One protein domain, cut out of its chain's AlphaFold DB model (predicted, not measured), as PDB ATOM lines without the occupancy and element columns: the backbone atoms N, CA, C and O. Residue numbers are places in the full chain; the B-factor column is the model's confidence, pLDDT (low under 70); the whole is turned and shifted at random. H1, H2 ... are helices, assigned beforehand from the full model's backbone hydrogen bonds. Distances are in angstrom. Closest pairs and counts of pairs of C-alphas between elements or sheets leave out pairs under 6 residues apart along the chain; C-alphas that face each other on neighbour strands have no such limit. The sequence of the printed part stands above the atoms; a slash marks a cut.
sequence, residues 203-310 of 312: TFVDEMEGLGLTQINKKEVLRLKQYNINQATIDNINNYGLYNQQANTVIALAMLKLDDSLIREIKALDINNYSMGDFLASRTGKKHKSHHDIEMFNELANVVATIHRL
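This is residues 203 to 310 of the 312 residues of an uncharacterized protein of Colwellia sp. 75C3 (UniProt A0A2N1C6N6). A short helix, H4, sits in the middle, with H2 and H3 packed on one side of it and the long last helix, H7, crossing it on the other. H1 makes one end of the longest axis, next to H2; at the other end, beyond H5, H6 and H7, lies the loop of residues 268 to 275. The printed part has 108 residues with seven named helices, H1 to H7 in chain order, and no named strand; the class is all helix, and most touching helices are crossed. The whole is compact, with a radius of gyration of the C-alphas of 13.7 A and spans of 43 by 31 by 20 A.

Start at H1, residues 203 to 210: it is close to but not clearly touching H2, residues 218 to 226, with the closest C-alphas, Val 205 and Val 221, 7.9 A apart. Go on to H3, residues 231 to 239, and to the hub, H4, residues 247 to 255. H2 and H4 touch, closest at the C-alphas of Leu 224 and Ile 251, 6.4 A apart, and run the same way at a shallow tilt of 32 degrees, only just short of steep. H3 touches H4 about perpendicular, at 87 degrees, closest at the C-alphas of Thr 233 and Ala 254, 7.4 A apart. Next come H5, residues 260 to 267, H6, residues 276 to 284, and H7, residues 294 to 309. H7 touches H4 with residues 296 to 303 alone, closest at the C-alphas of Ala 252 and Leu 300, 5.4 A apart; at 73 degrees they are only just about perpendicular. With residues 304 to 308 alone H7 touches H5, where the closest C-alphas, Lys 267 and His 308, are 5.1 A apart. H6 and H7 are close but not clearly touching, the C-alphas of Met 276 and Ala 301 being closest at 7.4 A. Every O i to N i+4 pair is within hydrogen-bond range in H1, H3, H4, H5, H6 and H7; in H2 4 of 5 are.

Find C-alpha 203 at (-19.210, 47.052, 46.642); from there H1 runs 10.4 A. H2 measures 12.4 A, H3 12.3 A, H4 12.1 A, H5 10.5 A and H6 11.8 A from first to last C-alpha. H7 runs 22.6 A, from C-alpha 294 at (-47.909, 54.610, 48.999) to C-alpha 309 at (-51.272, 44.048, 29.330).

The two C-alphas farthest apart, Thr 203 and Asn 273, are 43.7 A apart. The printed part has no cut, and no link is long. Look for low confidence at residues 287 to 292, with pLDDT under 70.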
ATOM      1  N   THR A 203     -19.108  48.225  47.524       98.19
ATOM      2  CA  THR A 203     -19.210  47.052  46.642       98.19
ATOM      3  C   THR A 203     -20.654  46.792  46.230       98.19
ATOM      4  O   THR A 203     -20.924  46.557  45.056       98.19
ATOM      5  N   PHE A 204     -21.591  46.872  47.177       98.06
ATOM      6  CA  PHE A 204     -23.009  46.692  46.875       98.06
ATOM      7  C   PHE A 204     -23.568  47.819  45.997       98.06
ATOM      8  O   PHE A 204     -24.328  47.555  45.071       98.06
ATOM      9  N   VAL A 205     -23.195  49.075  46.260       98.12
ATOM     10  CA  VAL A 205     -23.641  50.211  45.432       98.12
ATOM     11  C   VAL A 205     -23.086  50.105  44.008       98.12
ATOM     12  O   VAL A 205     -23.857  50.228  43.059       98.12
ATOM     13  N   ASP A 206     -21.798  49.786  43.856       97.94
ATOM     14  CA  ASP A 206     -21.154  49.554  42.557       97.94
ATOM     15  C   ASP A 206     -21.834  48.394  41.796       97.94
ATOM     16  O   ASP A 206     -22.015  48.467  40.580       97.94
ATOM     17  N   GLU A 207     -22.248  47.328  42.498       98.44
ATOM     18  CA  GLU A 207     -23.022  46.231  41.903       98.44
ATOM     19  C   GLU A 207     -24.349  46.748  41.336       98.44
ATOM     20  O   GLU A 207     -24.675  46.464  40.186       98.44
ATOM     21  N   MET A 208     -25.101  47.545  42.100       98.44
ATOM     22  CA  MET A 208     -26.380  48.088  41.634       98.44
ATOM     23  C   MET A 208     -26.209  49.018  40.425       98.44
ATOM     24  O   MET A 208     -27.000  48.951  39.482       98.44
ATOM     25  N   GLU A 209     -25.153  49.835  40.410       97.88
ATOM     26  CA  GLU A 209     -24.803  50.659  39.250       97.88
ATOM     27  C   GLU A 209     -24.466  49.803  38.020       97.88
ATOM     28  O   GLU A 209     -24.952  50.087  36.923       97.88
ATOM     29  N   GLY A 210     -23.703  48.718  38.196       98.25
ATOM     30  CA  GLY A 210     -23.401  47.746  37.138       98.25
ATOM     31  C   GLY A 210     -24.650  47.047  36.588       98.25
ATOM     32  O   GLY A 210     -24.728  46.757  35.394       98.25
ATOM     33  N   LEU A 211     -25.666  46.864  37.433       98.44
ATOM     34  CA  LEU A 211     -27.001  46.398  37.061       98.44
ATOM     35  C   LEU A 211     -27.885  47.498  36.458       98.44
ATOM     36  O   LEU A 211     -29.087  47.286  36.327       98.44
ATOM     37  N   GLY A 212     -27.341  48.671  36.121       97.75
ATOM     38  CA  GLY A 212     -28.058  49.786  35.498       97.75
ATOM     39  C   GLY A 212     -29.001  50.551  36.431       97.75
ATOM     40  O   GLY A 212     -29.736  51.423  35.968       97.75
ATOM     41  N   LEU A 213     -28.991  50.254  37.732       98.00
ATOM     42  CA  LEU A 213     -29.795  50.943  38.737       98.00
ATOM     43  C   LEU A 213     -29.012  52.154  39.255       98.00
ATOM     44  O   LEU A 213     -28.409  52.129  40.322       98.00
ATOM     45  N   THR A 214     -28.996  53.221  38.460       90.81
ATOM     46  CA  THR A 214     -28.340  54.492  38.805       90.81
ATOM     47  C   THR A 214     -29.392  55.470  39.345       90.81
ATOM     48  O   THR A 214     -30.517  55.467  38.859       90.81
ATOM     49  N   GLN A 215     -29.064  56.308  40.340       87.12
ATOM     50  CA  GLN A 215     -30.009  57.208  41.054       87.12
ATOM     51  C   GLN A 215     -30.894  56.552  42.133       87.12
ATOM     52  O   GLN A 215     -32.040  56.948  42.345       87.12
ATOM     53  N   ILE A 216     -30.354  55.571  42.854       93.81
ATOM     54  CA  ILE A 216     -31.052  54.892  43.950       93.81
ATOM     55  C   ILE A 216     -31.099  55.795  45.190       93.81
ATOM     56  O   ILE A 216     -30.067  56.245  45.684       93.81
ATOM     57  N   ASN A 217     -32.287  56.017  45.753       93.00
ATOM     58  CA  ASN A 217     -32.435  56.732  47.022       93.00
ATOM     59  C   ASN A 217     -32.254  55.813  48.251       93.00
ATOM     60  O   ASN A 217     -32.284  54.586  48.156       93.00
ATOM     61  N   LYS A 218     -32.131  56.400  49.452       91.00
ATOM     62  CA  LYS A 218     -31.890  55.649  50.702       91.00
ATOM     63  C   LYS A 218     -32.910  54.538  50.999       91.00
ATOM     64  O   LYS A 218     -32.554  53.520  51.579       91.00
ATOM     65  N   LYS A 219     -34.178  54.690  50.598       88.44
ATOM     66  CA  LYS A 219     -35.197  53.641  50.791       88.44
ATOM     67  C   LYS A 219     -35.052  52.527  49.764       88.44
ATOM     68  O   LYS A 219     -35.303  51.369  50.084       88.44
ATOM     69  N   GLU A 220     -34.700  52.879  48.537       93.56
ATOM     70  CA  GLU A 220     -34.500  51.915  47.462       93.56
ATOM     71  C   GLU A 220     -33.273  51.048  47.736       93.56
ATOM     72  O   GLU A 220     -33.412  49.833  47.703       93.56
ATOM     73  N   VAL A 221     -32.126  51.620  48.131       95.19
ATOM     74  CA  VAL A 221     -30.900  50.836  48.395       95.19
ATOM     75  C   VAL A 221     -31.101  49.814  49.518       95.19
ATOM     76  O   VAL A 221     -30.721  48.651  49.379       95.19
ATOM     77  N   LEU A 222     -31.816  50.206  50.581       89.44
ATOM     78  CA  LEU A 222     -32.216  49.309  51.667       89.44
ATOM     79  C   LEU A 222     -33.062  48.140  51.149       89.44
ATOM     80  O   LEU A 222     -32.824  46.988  51.508       89.44
ATOM     81  N   ARG A 223     -34.046  48.418  50.284       89.56
ATOM     82  CA  ARG A 223     -34.917  47.381  49.715       89.56
ATOM     83  C   ARG A 223     -34.182  46.493  48.717       89.56
ATOM     84  O   ARG A 223     -34.405  45.287  48.744       89.56
ATOM     85  N   LEU A 224     -33.314  47.050  47.874       95.12
ATOM     86  CA  LEU A 224     -32.501  46.275  46.934       95.12
ATOM     87  C   LEU A 224     -31.685  45.221  47.692       95.12
ATOM     88  O   LEU A 224     -31.743  44.040  47.350       95.12
ATOM     89  N   LYS A 225     -31.026  45.615  48.791       92.56
ATOM     90  CA  LYS A 225     -30.279  44.678  49.640       92.56
ATOM     91  C   LYS A 225     -31.208  43.689  50.350       92.56
ATOM     92  O   LYS A 225     -30.967  42.486  50.321       92.56
ATOM     93  N   GLN A 226     -32.313  44.168  50.930       86.88
ATOM     94  CA  GLN A 226     -33.295  43.333  51.636       86.88
ATOM     95  C   GLN A 226     -33.889  42.222  50.752       86.88
ATOM     96  O   GLN A 226     -34.142  41.120  51.240       86.88
ATOM     97  N   TYR A 227     -34.150  42.517  49.477       87.94
ATOM     98  CA  TYR A 227     -34.700  41.567  48.508       87.94
ATOM     99  C   TYR A 227     -33.623  40.838  47.698       87.94
ATOM    100  O   TYR A 227     -33.970  40.101  46.778       87.94
ATOM    101  N   ASN A 228     -32.347  40.987  48.077       93.31
ATOM    102  CA  ASN A 228     -31.203  40.325  47.457       93.31
ATOM    103  C   ASN A 228     -31.163  40.514  45.931       93.31
ATOM    104  O   ASN A 228     -30.970  39.556  45.179       93.31
ATOM    105  N   ILE A 229     -31.409  41.746  45.477       97.25
ATOM    106  CA  ILE A 229     -31.337  42.083  44.056       97.25
ATOM    107  C   ILE A 229     -29.888  41.927  43.597       97.25
ATOM    108  O   ILE A 229     -28.977  42.447  44.230       97.25
ATOM    109  N   ASN A 230     -29.706  41.184  42.511       97.88
ATOM    110  CA  ASN A 230     -28.419  40.824  41.918       97.88
ATOM    111  C   ASN A 230     -28.604  40.549  40.414       97.88
ATOM    112  O   ASN A 230     -29.727  40.615  39.899       97.88
ATOM    113  N   GLN A 231     -27.532  40.167  39.715       98.31
ATOM    114  CA  GLN A 231     -27.577  39.859  38.278       98.31
ATOM    115  C   GLN A 231     -28.639  38.812  37.911       98.31
ATOM    116  O   GLN A 231     -29.410  39.036  36.985       98.31
ATOM    117  N   ALA A 232     -28.757  37.716  38.669       98.38
ATOM    118  CA  ALA A 232     -29.744  36.669  38.383       98.38
ATOM    119  C   ALA A 232     -31.191  37.193  38.458       98.38
ATOM    120  O   ALA A 232     -32.062  36.763  37.699       98.38
ATOM    121  N   THR A 233     -31.449  38.155  39.351       98.31
ATOM    122  CA  THR A 233     -32.746  38.838  39.436       98.31
ATOM    123  C   THR A 233     -33.018  39.665  38.181       98.31
ATOM    124  O   THR A 233     -34.111  39.588  37.622       98.31
ATOM    125  N   ILE A 234     -32.023  40.423  37.714       98.56
ATOM    126  CA  ILE A 234     -32.131  41.230  36.494       98.56
ATOM    127  C   ILE A 234     -32.302  40.345  35.255       98.56
ATOM    128  O   ILE A 234     -33.169  40.628  34.432       98.56
ATOM    129  N   ASP A 235     -31.561  39.243  35.153       98.56
ATOM    130  CA  ASP A 235     -31.676  38.276  34.056       98.56
ATOM    131  C   ASP A 235     -33.081  37.666  33.997       98.56
ATOM    132  O   ASP A 235     -33.699  37.620  32.933       98.56
ATOM    133  N   ASN A 236     -33.632  37.270  35.150       98.38
ATOM    134  CA  ASN A 236     -35.004  36.776  35.229       98.38
ATOM    135  C   ASN A 236     -36.013  37.830  34.747       98.38
ATOM    136  O   ASN A 236     -36.881  37.527  33.936       98.38
ATOM    137  N   ILE A 237     -35.886  39.084  35.189       98.38
ATOM    138  CA  ILE A 237     -36.779  40.172  34.763       98.38
ATOM    139  C   ILE A 237     -36.647  40.454  33.253       98.38
ATOM    140  O   ILE A 237     -37.655  40.674  32.574       98.38
ATOM    141  N   ASN A 238     -35.426  40.409  32.713       97.88
ATOM    142  CA  ASN A 238     -35.149  40.566  31.285       97.88
ATOM    143  C   ASN A 238     -35.794  39.463  30.438       97.88
ATOM    144  O   ASN A 238     -36.315  39.768  29.365       97.88
ATOM    145  N   ASN A 239     -35.839  38.217  30.921       97.38
ATOM    146  CA  ASN A 239     -36.491  37.106  30.212       97.38
ATOM    147  C   ASN A 239     -37.987  37.356  29.951       97.38
ATOM    148  O   ASN A 239     -38.528  36.863  28.965       97.38
ATOM    149  N   TYR A 240     -38.643  38.154  30.800       97.00
ATOM    150  CA  TYR A 240     -40.035  38.579  30.614       97.00
ATOM    151  C   TYR A 240     -40.173  39.943  29.913       97.00
ATOM    152  O   TYR A 240     -41.291  40.424  29.733       97.00
ATOM    153  N   GLY A 241     -39.066  40.592  29.531       96.62
ATOM    154  CA  GLY A 241     -39.067  41.915  28.896       96.62
ATOM    155  C   GLY A 241     -39.549  43.046  29.812       96.62
ATOM    156  O   GLY A 241     -40.090  44.038  29.329       96.62
ATOM    157  N   LEU A 242     -39.402  42.887  31.132       97.25
ATOM    158  CA  LEU A 242     -39.960  43.794  32.146       97.25
ATOM    159  C   LEU A 242     -38.932  44.749  32.771       97.25
ATOM    160  O   LEU A 242     -39.288  45.569  33.616       97.25
ATOM    161  N   TYR A 243     -37.660  44.645  32.393       97.69
ATOM    162  CA  TYR A 243     -36.594  45.455  32.976       97.69
ATOM    163  C   TYR A 243     -36.582  46.863  32.370       97.69
ATOM    164  O   TYR A 243     -36.559  47.029  31.152       97.69
ATOM    165  N   ASN A 244     -36.585  47.881  33.231       95.81
ATOM    166  CA  ASN A 244     -36.696  49.290  32.840       95.81
ATOM    167  C   ASN A 244     -35.733  50.217  33.609       95.81
ATOM    168  O   ASN A 244     -35.949  51.428  33.622       95.81
ATOM    169  N   GLN A 245     -34.719  49.659  34.284       96.75
ATOM    170  CA  GLN A 245     -33.752  50.397  35.115       96.75
ATOM    171  C   GLN A 245     -34.353  51.168  36.309       96.75
ATOM    172  O   GLN A 245     -33.637  51.899  36.985       96.75
ATOM    173  N   GLN A 246     -35.641  50.996  36.622       96.81
ATOM    174  CA  GLN A 246     -36.263  51.618  37.792       96.81
ATOM    175  C   GLN A 246     -36.148  50.688  39.003       96.81
ATOM    176  O   GLN A 246     -36.690  49.578  39.003       96.81
ATOM    177  N   ALA A 247     -35.479  51.149  40.065       97.06
ATOM    178  CA  ALA A 247     -35.251  50.349  41.269       97.06
ATOM    179  C   ALA A 247     -36.567  49.852  41.883       97.06
ATOM    180  O   ALA A 247     -36.701  48.661  42.161       97.06
ATOM    181  N   ASN A 248     -37.573  50.722  42.028       95.88
ATOM    182  CA  ASN A 248     -38.873  50.323  42.568       95.88
ATOM    183  C   ASN A 248     -39.586  49.256  41.708       95.88
ATOM    184  O   ASN A 248     -40.173  48.341  42.283       95.88
ATOM    185  N   THR A 249     -39.498  49.306  40.371       97.25
ATOM    186  CA  THR A 249     -40.059  48.258  39.493       97.25
ATOM    187  C   THR A 249     -39.358  46.916  39.733       97.25
ATOM    188  O   THR A 249     -40.018  45.892  39.921       97.25
ATOM    189  N   VAL A 250     -38.021  46.915  39.785       98.25
ATOM    190  CA  VAL A 250     -37.219  45.708  40.060       98.25
ATOM    191  C   VAL A 250     -37.555  45.125  41.435       98.25
ATOM    192  O   VAL A 250     -37.812  43.926  41.558       98.25
ATOM    193  N   ILE A 251     -37.637  45.977  42.461       95.75
ATOM    194  CA  ILE A 251     -38.033  45.591  43.821       95.75
ATOM    195  C   ILE A 251     -39.445  44.994  43.820       95.75
ATOM    196  O   ILE A 251     -39.655  43.936  44.412       95.75
ATOM    197  N   ALA A 252     -40.409  45.630  43.153       95.69
ATOM    198  CA  ALA A 252     -41.790  45.157  43.085       95.69
ATOM    199  C   ALA A 252     -41.889  43.766  42.433       95.69
ATOM    200  O   ALA A 252     -42.580  42.886  42.949       95.69
ATOM    201  N   LEU A 253     -41.151  43.524  41.348       97.56
ATOM    202  CA  LEU A 253     -41.092  42.215  40.690       97.56
ATOM    203  C   LEU A 253     -40.449  41.142  41.581       97.56
ATOM    204  O   LEU A 253     -40.959  40.022  41.661       97.56
ATOM    205  N   ALA A 254     -39.381  41.485  42.305       95.25
ATOM    206  CA  ALA A 254     -38.764  40.586  43.280       95.25
ATOM    207  C   ALA A 254     -39.705  40.279  44.461       95.25
ATOM    208  O   ALA A 254     -39.852  39.125  44.860       95.25
ATOM    209  N   MET A 255     -40.418  41.287  44.975       91.56
ATOM    210  CA  MET A 255     -41.433  41.138  46.026       91.56
ATOM    211  C   MET A 255     -42.559  40.183  45.622       91.56
ATOM    212  O   MET A 255     -43.008  39.376  46.440       91.56
ATOM    213  N   LEU A 256     -43.007  40.270  44.369       93.69
ATOM    214  CA  LEU A 256     -44.035  39.399  43.798       93.69
ATOM    215  C   LEU A 256     -43.506  38.010  43.419       93.69
ATOM    216  O   LEU A 256     -44.312  37.136  43.083       93.69
ATOM    217  N   LYS A 257     -42.185  37.794  43.518       94.19
ATOM    218  CA  LYS A 257     -41.476  36.576  43.112       94.19
ATOM    219  C   LYS A 257     -41.749  36.250  41.645       94.19
ATOM    220  O   LYS A 257     -42.428  35.272  41.362       94.19
ATOM    221  N   LEU A 258     -41.307  37.112  40.730       96.88
ATOM    222  CA  LEU A 258     -41.536  36.951  39.291       96.88
ATOM    223  C   LEU A 258     -41.181  35.540  38.788       96.88
ATOM    224  O   LEU A 258     -40.018  35.140  38.811       96.88
ATOM    225  N   ASP A 259     -42.203  34.830  38.318       96.75
ATOM    226  CA  ASP A 259     -42.150  33.502  37.717       96.75
ATOM    227  C   ASP A 259     -43.366  33.285  36.795       96.75
ATOM    228  O   ASP A 259     -44.298  34.095  36.755       96.75
ATOM    229  N   ASP A 260     -43.409  32.159  36.080       96.75
ATOM    230  CA  ASP A 260     -44.535  31.827  35.196       96.75
ATOM    231  C   ASP A 260     -45.875  31.730  35.938       96.75
ATOM    232  O   ASP A 260     -46.935  31.958  35.347       96.75
ATOM    233  N   SER A 261     -45.851  31.373  37.229       96.62
ATOM    234  CA  SER A 261     -47.062  31.340  38.052       96.62
ATOM    235  C   SER A 261     -47.627  32.742  38.228       96.62
ATOM    236  O   SER A 261     -48.805  32.945  37.950       96.62
ATOM    237  N   LEU A 262     -46.789  33.719  38.589       96.62
ATOM    238  CA  LEU A 262     -47.180  35.121  38.717       96.62
ATOM    239  C   LEU A 262     -47.793  35.640  37.419       96.62
ATOM    240  O   LEU A 262     -48.837  36.286  37.450       96.62
ATOM    241  N   ILE A 263     -47.156  35.348  36.283       97.38
ATOM    242  CA  ILE A 263     -47.648  35.776  34.974       97.38
ATOM    243  C   ILE A 263     -49.047  35.208  34.719       97.38
ATOM    244  O   ILE A 263     -49.961  35.967  34.397       97.38
ATOM    245  N   ARG A 264     -49.246  33.894  34.900       95.94
ATOM    246  CA  ARG A 264     -50.560  33.250  34.716       95.94
ATOM    247  C   ARG A 264     -51.614  33.799  35.671       95.94
ATOM    248  O   ARG A 264     -52.728  34.082  35.239       95.94
ATOM    249  N   GLU A 265     -51.258  33.963  36.941       95.88
ATOM    250  CA  GLU A 265     -52.139  34.519  37.968       95.88
ATOM    251  C   GLU A 265     -52.592  35.929  37.585       95.88
ATOM    252  O   GLU A 265     -53.792  36.186  37.553       95.88
ATOM    253  N   ILE A 266     -51.662  36.816  37.212       97.19
ATOM    254  CA  ILE A 266     -51.990  38.186  36.804       97.19
ATOM    255  C   ILE A 266     -52.834  38.194  35.528       97.19
ATOM    256  O   ILE A 266     -53.796  38.951  35.451       97.19
ATOM    257  N   LYS A 267     -52.534  37.348  34.535       95.94
ATOM    258  CA  LYS A 267     -53.324  37.258  33.292       95.94
ATOM    259  C   LYS A 267     -54.769  36.829  33.521       95.94
ATOM    260  O   LYS A 267     -55.641  37.234  32.758       95.94
ATOM    261  N   ALA A 268     -55.017  36.031  34.555       95.56
ATOM    262  CA  ALA A 268     -56.353  35.585  34.924       95.56
ATOM    263  C   ALA A 268     -57.138  36.617  35.757       95.56
ATOM    264  O   ALA A 268     -58.323  36.401  36.015       95.56
ATOM    265  N   LEU A 269     -56.515  37.722  36.189       95.50
ATOM    266  CA  LEU A 269     -57.191  38.740  36.993       95.50
ATOM    267  C   LEU A 269     -58.227  39.519  36.177       95.50
ATOM    268  O   LEU A 269     -57.950  40.025  35.084       95.50
ATOM    269  N   ASP A 270     -59.386  39.744  36.798       95.69
ATOM    270  CA  ASP A 270     -60.250  40.870  36.454       95.69
ATOM    271  C   ASP A 270     -59.611  42.160  36.985       95.69
ATOM    272  O   ASP A 270     -59.815  42.569  38.131       95.69
ATOM    273  N   ILE A 271     -58.786  42.785  36.144       93.44
ATOM    274  CA  ILE A 271     -57.970  43.948  36.513       93.44
ATOM    275  C   ILE A 271     -58.799  45.145  37.007       93.44
ATOM    276  O   ILE A 271     -58.266  46.000  37.709       93.44
ATOM    277  N   ASN A 272     -60.094  45.210  36.681       93.25
ATOM    278  CA  ASN A 272     -60.965  46.311  37.094       93.25
ATOM    279  C   ASN A 272     -61.621  46.081  38.463       93.25
ATOM    280  O   ASN A 272     -62.165  47.026  39.033       93.25
ATOM    281  N   ASN A 273     -61.592  44.850  38.983       94.62
ATOM    282  CA  ASN A 273     -62.330  44.469  40.191       94.62
ATOM    283  C   ASN A 273     -61.511  43.624  41.186       94.62
ATOM    284  O   ASN A 273     -62.034  43.165  42.202       94.62
ATOM    285  N   TYR A 274     -60.225  43.384  40.921       94.00
ATOM    286  CA  TYR A 274     -59.376  42.643  41.851       94.00
ATOM    287  C   TYR A 274     -59.027  43.467  43.103       94.00
ATOM    288  O   TYR A 274     -58.857  44.686  43.068       94.00
ATOM    289  N   SER A 275     -58.849  42.771  44.225       92.88
ATOM    290  CA  SER A 275     -58.321  43.354  45.459       92.88
ATOM    291  C   SER A 275     -56.800  43.243  45.469       92.88
ATOM    292  O   SER A 275     -56.244  42.154  45.625       92.88
ATOM    293  N   MET A 276     -56.110  44.379  45.351       90.56
ATOM    294  CA  MET A 276     -54.648  44.415  45.448       90.56
ATOM    295  C   MET A 276     -54.148  43.874  46.794       90.56
ATOM    296  O   MET A 276     -53.163  43.145  46.851       90.56
ATOM    297  N   GLY A 277     -54.843  44.189  47.890       89.12
ATOM    298  CA  GLY A 277     -54.472  43.700  49.218       89.12
ATOM    299  C   GLY A 277     -54.520  42.174  49.322       89.12
ATOM    300  O   GLY A 277     -53.610  41.579  49.905       89.12
ATOM    301  N   ASP A 278     -55.542  41.543  48.736       90.38
ATOM    302  CA  ASP A 278     -55.690  40.082  48.750       90.38
ATOM    303  C   ASP A 278     -54.724  39.402  47.773       90.38
ATOM    304  O   ASP A 278     -54.131  38.381  48.116       90.38
ATOM    305  N   PHE A 279     -54.478  40.009  46.607       92.38
ATOM    306  CA  PHE A 279     -53.458  39.545  45.665       92.38
ATOM    307  C   PHE A 279     -52.051  39.557  46.285       92.38
ATOM    308  O   PHE A 279     -51.308  38.580  46.218       92.38
ATOM    309  N   LEU A 280     -51.676  40.643  46.964       88.50
ATOM    310  CA  LEU A 280     -50.385  40.694  47.646       88.50
ATOM    311  C   LEU A 280     -50.328  39.704  48.817       88.50
ATOM    312  O   LEU A 280     -49.268  39.132  49.080       88.50
ATOM    313  N   ALA A 281     -51.449  39.460  49.504       87.12
ATOM    314  CA  ALA A 281     -51.520  38.458  50.564       87.12
ATOM    315  C   ALA A 281     -51.288  37.036  50.049       87.12
ATOM    316  O   ALA A 281     -50.563  36.290  50.708       87.12
ATOM    317  N   SER A 282     -51.819  36.676  48.876       88.12
ATOM    318  CA  SER A 282     -51.593  35.350  48.291       88.12
ATOM    319  C   SER A 282     -50.133  35.138  47.872       88.12
ATOM    320  O   SER A 282     -49.574  34.081  48.156       88.12
ATOM    321  N   ARG A 283     -49.469  36.144  47.278       86.00
ATOM    322  CA  ARG A 283     -48.062  36.022  46.832       86.00
ATOM    323  C   ARG A 283     -47.038  36.132  47.960       86.00
ATOM    324  O   ARG A 283     -46.016  35.442  47.957       86.00
ATOM    325  N   THR A 284     -47.280  37.017  48.924       80.25
ATOM    326  CA  THR A 284     -46.287  37.357  49.961       80.25
ATOM    327  C   THR A 284     -46.581  36.735  51.327       80.25
ATOM    328  O   THR A 284     -45.753  36.835  52.234       80.25
ATOM    329  N   GLY A 285     -47.754  36.119  51.500       79.25
ATOM    330  CA  GLY A 285     -48.226  35.583  52.779       79.25
ATOM    331  C   GLY A 285     -48.652  36.654  53.791       79.25
ATOM    332  O   GLY A 285     -48.875  36.334  54.957       79.25
ATOM    333  N   LYS A 286     -48.734  37.933  53.393       71.69
ATOM    334  CA  LYS A 286     -49.075  39.054  54.284       71.69
ATOM    335  C   LYS A 286     -50.037  40.025  53.617       71.69
ATOM    336  O   LYS A 286     -49.831  40.413  52.474       71.69
ATOM    337  N   LYS A 287     -51.046  40.496  54.355       66.94
ATOM    338  CA  LYS A 287     -51.896  41.601  53.889       66.94
ATOM    339  C   LYS A 287     -51.084  42.895  53.871       66.94
ATOM    340  O   LYS A 287     -50.661  43.377  54.920       66.94
ATOM    341  N   HIS A 288     -50.897  43.466  52.687       64.44
ATOM    342  CA  HIS A 288     -50.260  44.771  52.521       64.44
ATOM    343  C   HIS A 288     -51.325  45.864  52.556       64.44
ATOM    344  O   HIS A 288     -52.329  45.783  51.852       64.44
ATOM    345  N   LYS A 289     -51.117  46.889  53.389       60.31
ATOM    346  CA  LYS A 289     -51.977  48.079  53.442       60.31
ATOM    347  C   LYS A 289     -51.274  49.244  52.746       60.31
ATOM    348  O   LYS A 289     -50.115  49.521  53.049       60.31
ATOM    349  N   SER A 290     -51.995  49.955  51.879       60.94
ATOM    350  CA  SER A 290     -51.486  51.081  51.073       60.94
ATOM    351  C   SER A 290     -50.876  52.229  51.892       60.94
ATOM    352  O   SER A 290     -49.934  52.875  51.449       60.94
ATOM    353  N   HIS A 291     -51.360  52.461  53.115       58.56
ATOM    354  CA  HIS A 291     -50.999  53.623  53.940       58.56
ATOM    355  C   HIS A 291     -49.550  53.647  54.444       58.56
ATOM    356  O   HIS A 291     -49.083  54.685  54.903       58.56
ATOM    357  N   HIS A 292     -48.833  52.523  54.408       60.75
ATOM    358  CA  HIS A 292     -47.481  52.472  54.959       60.75
ATOM    359  C   HIS A 292     -46.421  52.895  53.949       60.75
ATOM    360  O   HIS A 292     -45.385  53.421  54.348       60.75
ATOM    361  N   ASP A 293     -46.648  52.655  52.657       76.12
ATOM    362  CA  ASP A 293     -45.682  52.883  51.582       76.12
ATOM    363  C   ASP A 293     -46.403  53.127  50.257       76.12
ATOM    364  O   ASP A 293     -46.448  52.256  49.392       76.12
ATOM    365  N   ILE A 294     -47.038  54.291  50.139       85.38
ATOM    366  CA  ILE A 294     -47.909  54.610  48.999       85.38
ATOM    367  C   ILE A 294     -47.147  54.487  47.673       85.38
ATOM    368  O   ILE A 294     -47.678  53.940  46.716       85.38
ATOM    369  N   GLU A 295     -45.891  54.933  47.637       87.94
ATOM    370  CA  GLU A 295     -45.022  54.845  46.460       87.94
ATOM    371  C   GLU A 295     -44.828  53.393  45.996       87.94
ATOM    372  O   GLU A 295     -45.177  53.056  44.868       87.94
ATOM    373  N   MET A 296     -44.362  52.508  46.885       89.56
ATOM    374  CA  MET A 296     -44.159  51.094  46.548       89.56
ATOM    375  C   MET A 296     -45.482  50.368  46.261       89.56
ATOM    376  O   MET A 296     -45.540  49.499  45.397       89.56
ATOM    377  N   PHE A 297     -46.562  50.716  46.966       89.31
ATOM    378  CA  PHE A 297     -47.889  50.152  46.708       89.31
ATOM    379  C   PHE A 297     -48.396  50.515  45.307       89.31
ATOM    380  O   PHE A 297     -48.912  49.651  44.595       89.31
ATOM    381  N   ASN A 298     -48.221  51.773  44.898       92.25
ATOM    382  CA  ASN A 298     -48.561  52.226  43.554       92.25
ATOM    383  C   ASN A 298     -47.689  51.531  42.505       92.25
ATOM    384  O   ASN A 298     -48.209  51.104  41.478       92.25
ATOM    385  N   GLU A 299     -46.396  51.341  42.778       95.00
ATOM    386  CA  GLU A 299     -45.515  50.639  41.846       95.00
ATOM    387  C   GLU A 299     -45.884  49.159  41.687       95.00
ATOM    388  O   GLU A 299     -45.934  48.651  40.569       95.00
ATOM    389  N   LEU A 300     -46.257  48.472  42.770       94.31
ATOM    390  CA  LEU A 300     -46.816  47.119  42.691       94.31
ATOM    391  C   LEU A 300     -48.063  47.083  41.790       94.31
ATOM    392  O   LEU A 300     -48.225  46.150  41.004       94.31
ATOM    393  N   ALA A 301     -48.934  48.096  41.866       94.19
ATOM    394  CA  ALA A 301     -50.112  48.201  40.999       94.19
ATOM    395  C   ALA A 301     -49.739  48.437  39.536       94.19
ATOM    396  O   ALA A 301     -50.298  47.783  38.651       94.19
ATOM    397  N   ASN A 302     -48.753  49.295  39.283       96.31
ATOM    398  CA  ASN A 302     -48.219  49.536  37.946       96.31
ATOM    399  C   ASN A 302     -47.630  48.260  37.337       96.31
ATOM    400  O   ASN A 302     -47.926  47.941  36.184       96.31
ATOM    401  N   VAL A 303     -46.849  47.499  38.107       97.31
ATOM    402  CA  VAL A 303     -46.270  46.220  37.676       97.31
ATOM    403  C   VAL A 303     -47.361  45.210  37.330       97.31
ATOM    404  O   VAL A 303     -47.319  44.617  36.252       97.31
ATOM    405  N   VAL A 304     -48.380  45.057  38.183       96.75
ATOM    406  CA  VAL A 304     -49.511  44.151  37.914       96.75
ATOM    407  C   VAL A 304     -50.244  44.551  36.633       96.75
ATOM    408  O   VAL A 304     -50.467  43.710  35.762       96.75
ATOM    409  N   ALA A 305     -50.564  45.836  36.466       96.56
ATOM    410  CA  ALA A 305     -51.220  46.336  35.261       96.56
ATOM    411  C   ALA A 305     -50.352  46.160  34.001       96.56
ATOM    412  O   ALA A 305     -50.871  45.860  32.925       96.56
ATOM    413  N   THR A 306     -49.033  46.326  34.126       97.00
ATOM    414  CA  THR A 306     -48.076  46.132  33.028       97.00
ATOM    415  C   THR A 306     -48.052  44.672  32.593       97.00
ATOM    416  O   THR A 306     -48.285  44.386  31.418       97.00
ATOM    417  N   ILE A 307     -47.884  43.742  33.538       97.38
ATOM    418  CA  ILE A 307     -47.902  42.299  33.266       97.38
ATOM    419  C   ILE A 307     -49.239  41.880  32.641       97.38
ATOM    420  O   ILE A 307     -49.251  41.160  31.639       97.38
ATOM    421  N   HIS A 308     -50.368  42.375  33.165       97.00
ATOM    422  CA  HIS A 308     -51.709  42.083  32.635       97.00
ATOM    423  C   HIS A 308     -51.842  42.448  31.150       97.00
ATOM    424  O   HIS A 308     -52.402  41.672  30.375       97.00
ATOM    425  N   ARG A 309     -51.223  43.553  30.718       95.12
ATOM    426  CA  ARG A 309     -51.272  44.048  29.330       95.12
ATOM    427  C   ARG A 309     -50.199  43.481  28.399       95.12
ATOM    428  O   ARG A 309     -50.312  43.686  27.191       95.12
ATOM    429  N   LEU A 310     -49.181  42.782  28.915       91.62
ATOM    430  CA  LEU A 310     -48.142  42.169  28.076       91.62
ATOM    431  C   LEU A 310     -48.753  41.280  26.982       91.62
ATOM    432  O   LEU A 310     -49.662  40.493  27.238       91.62
TER     433      LEU A 310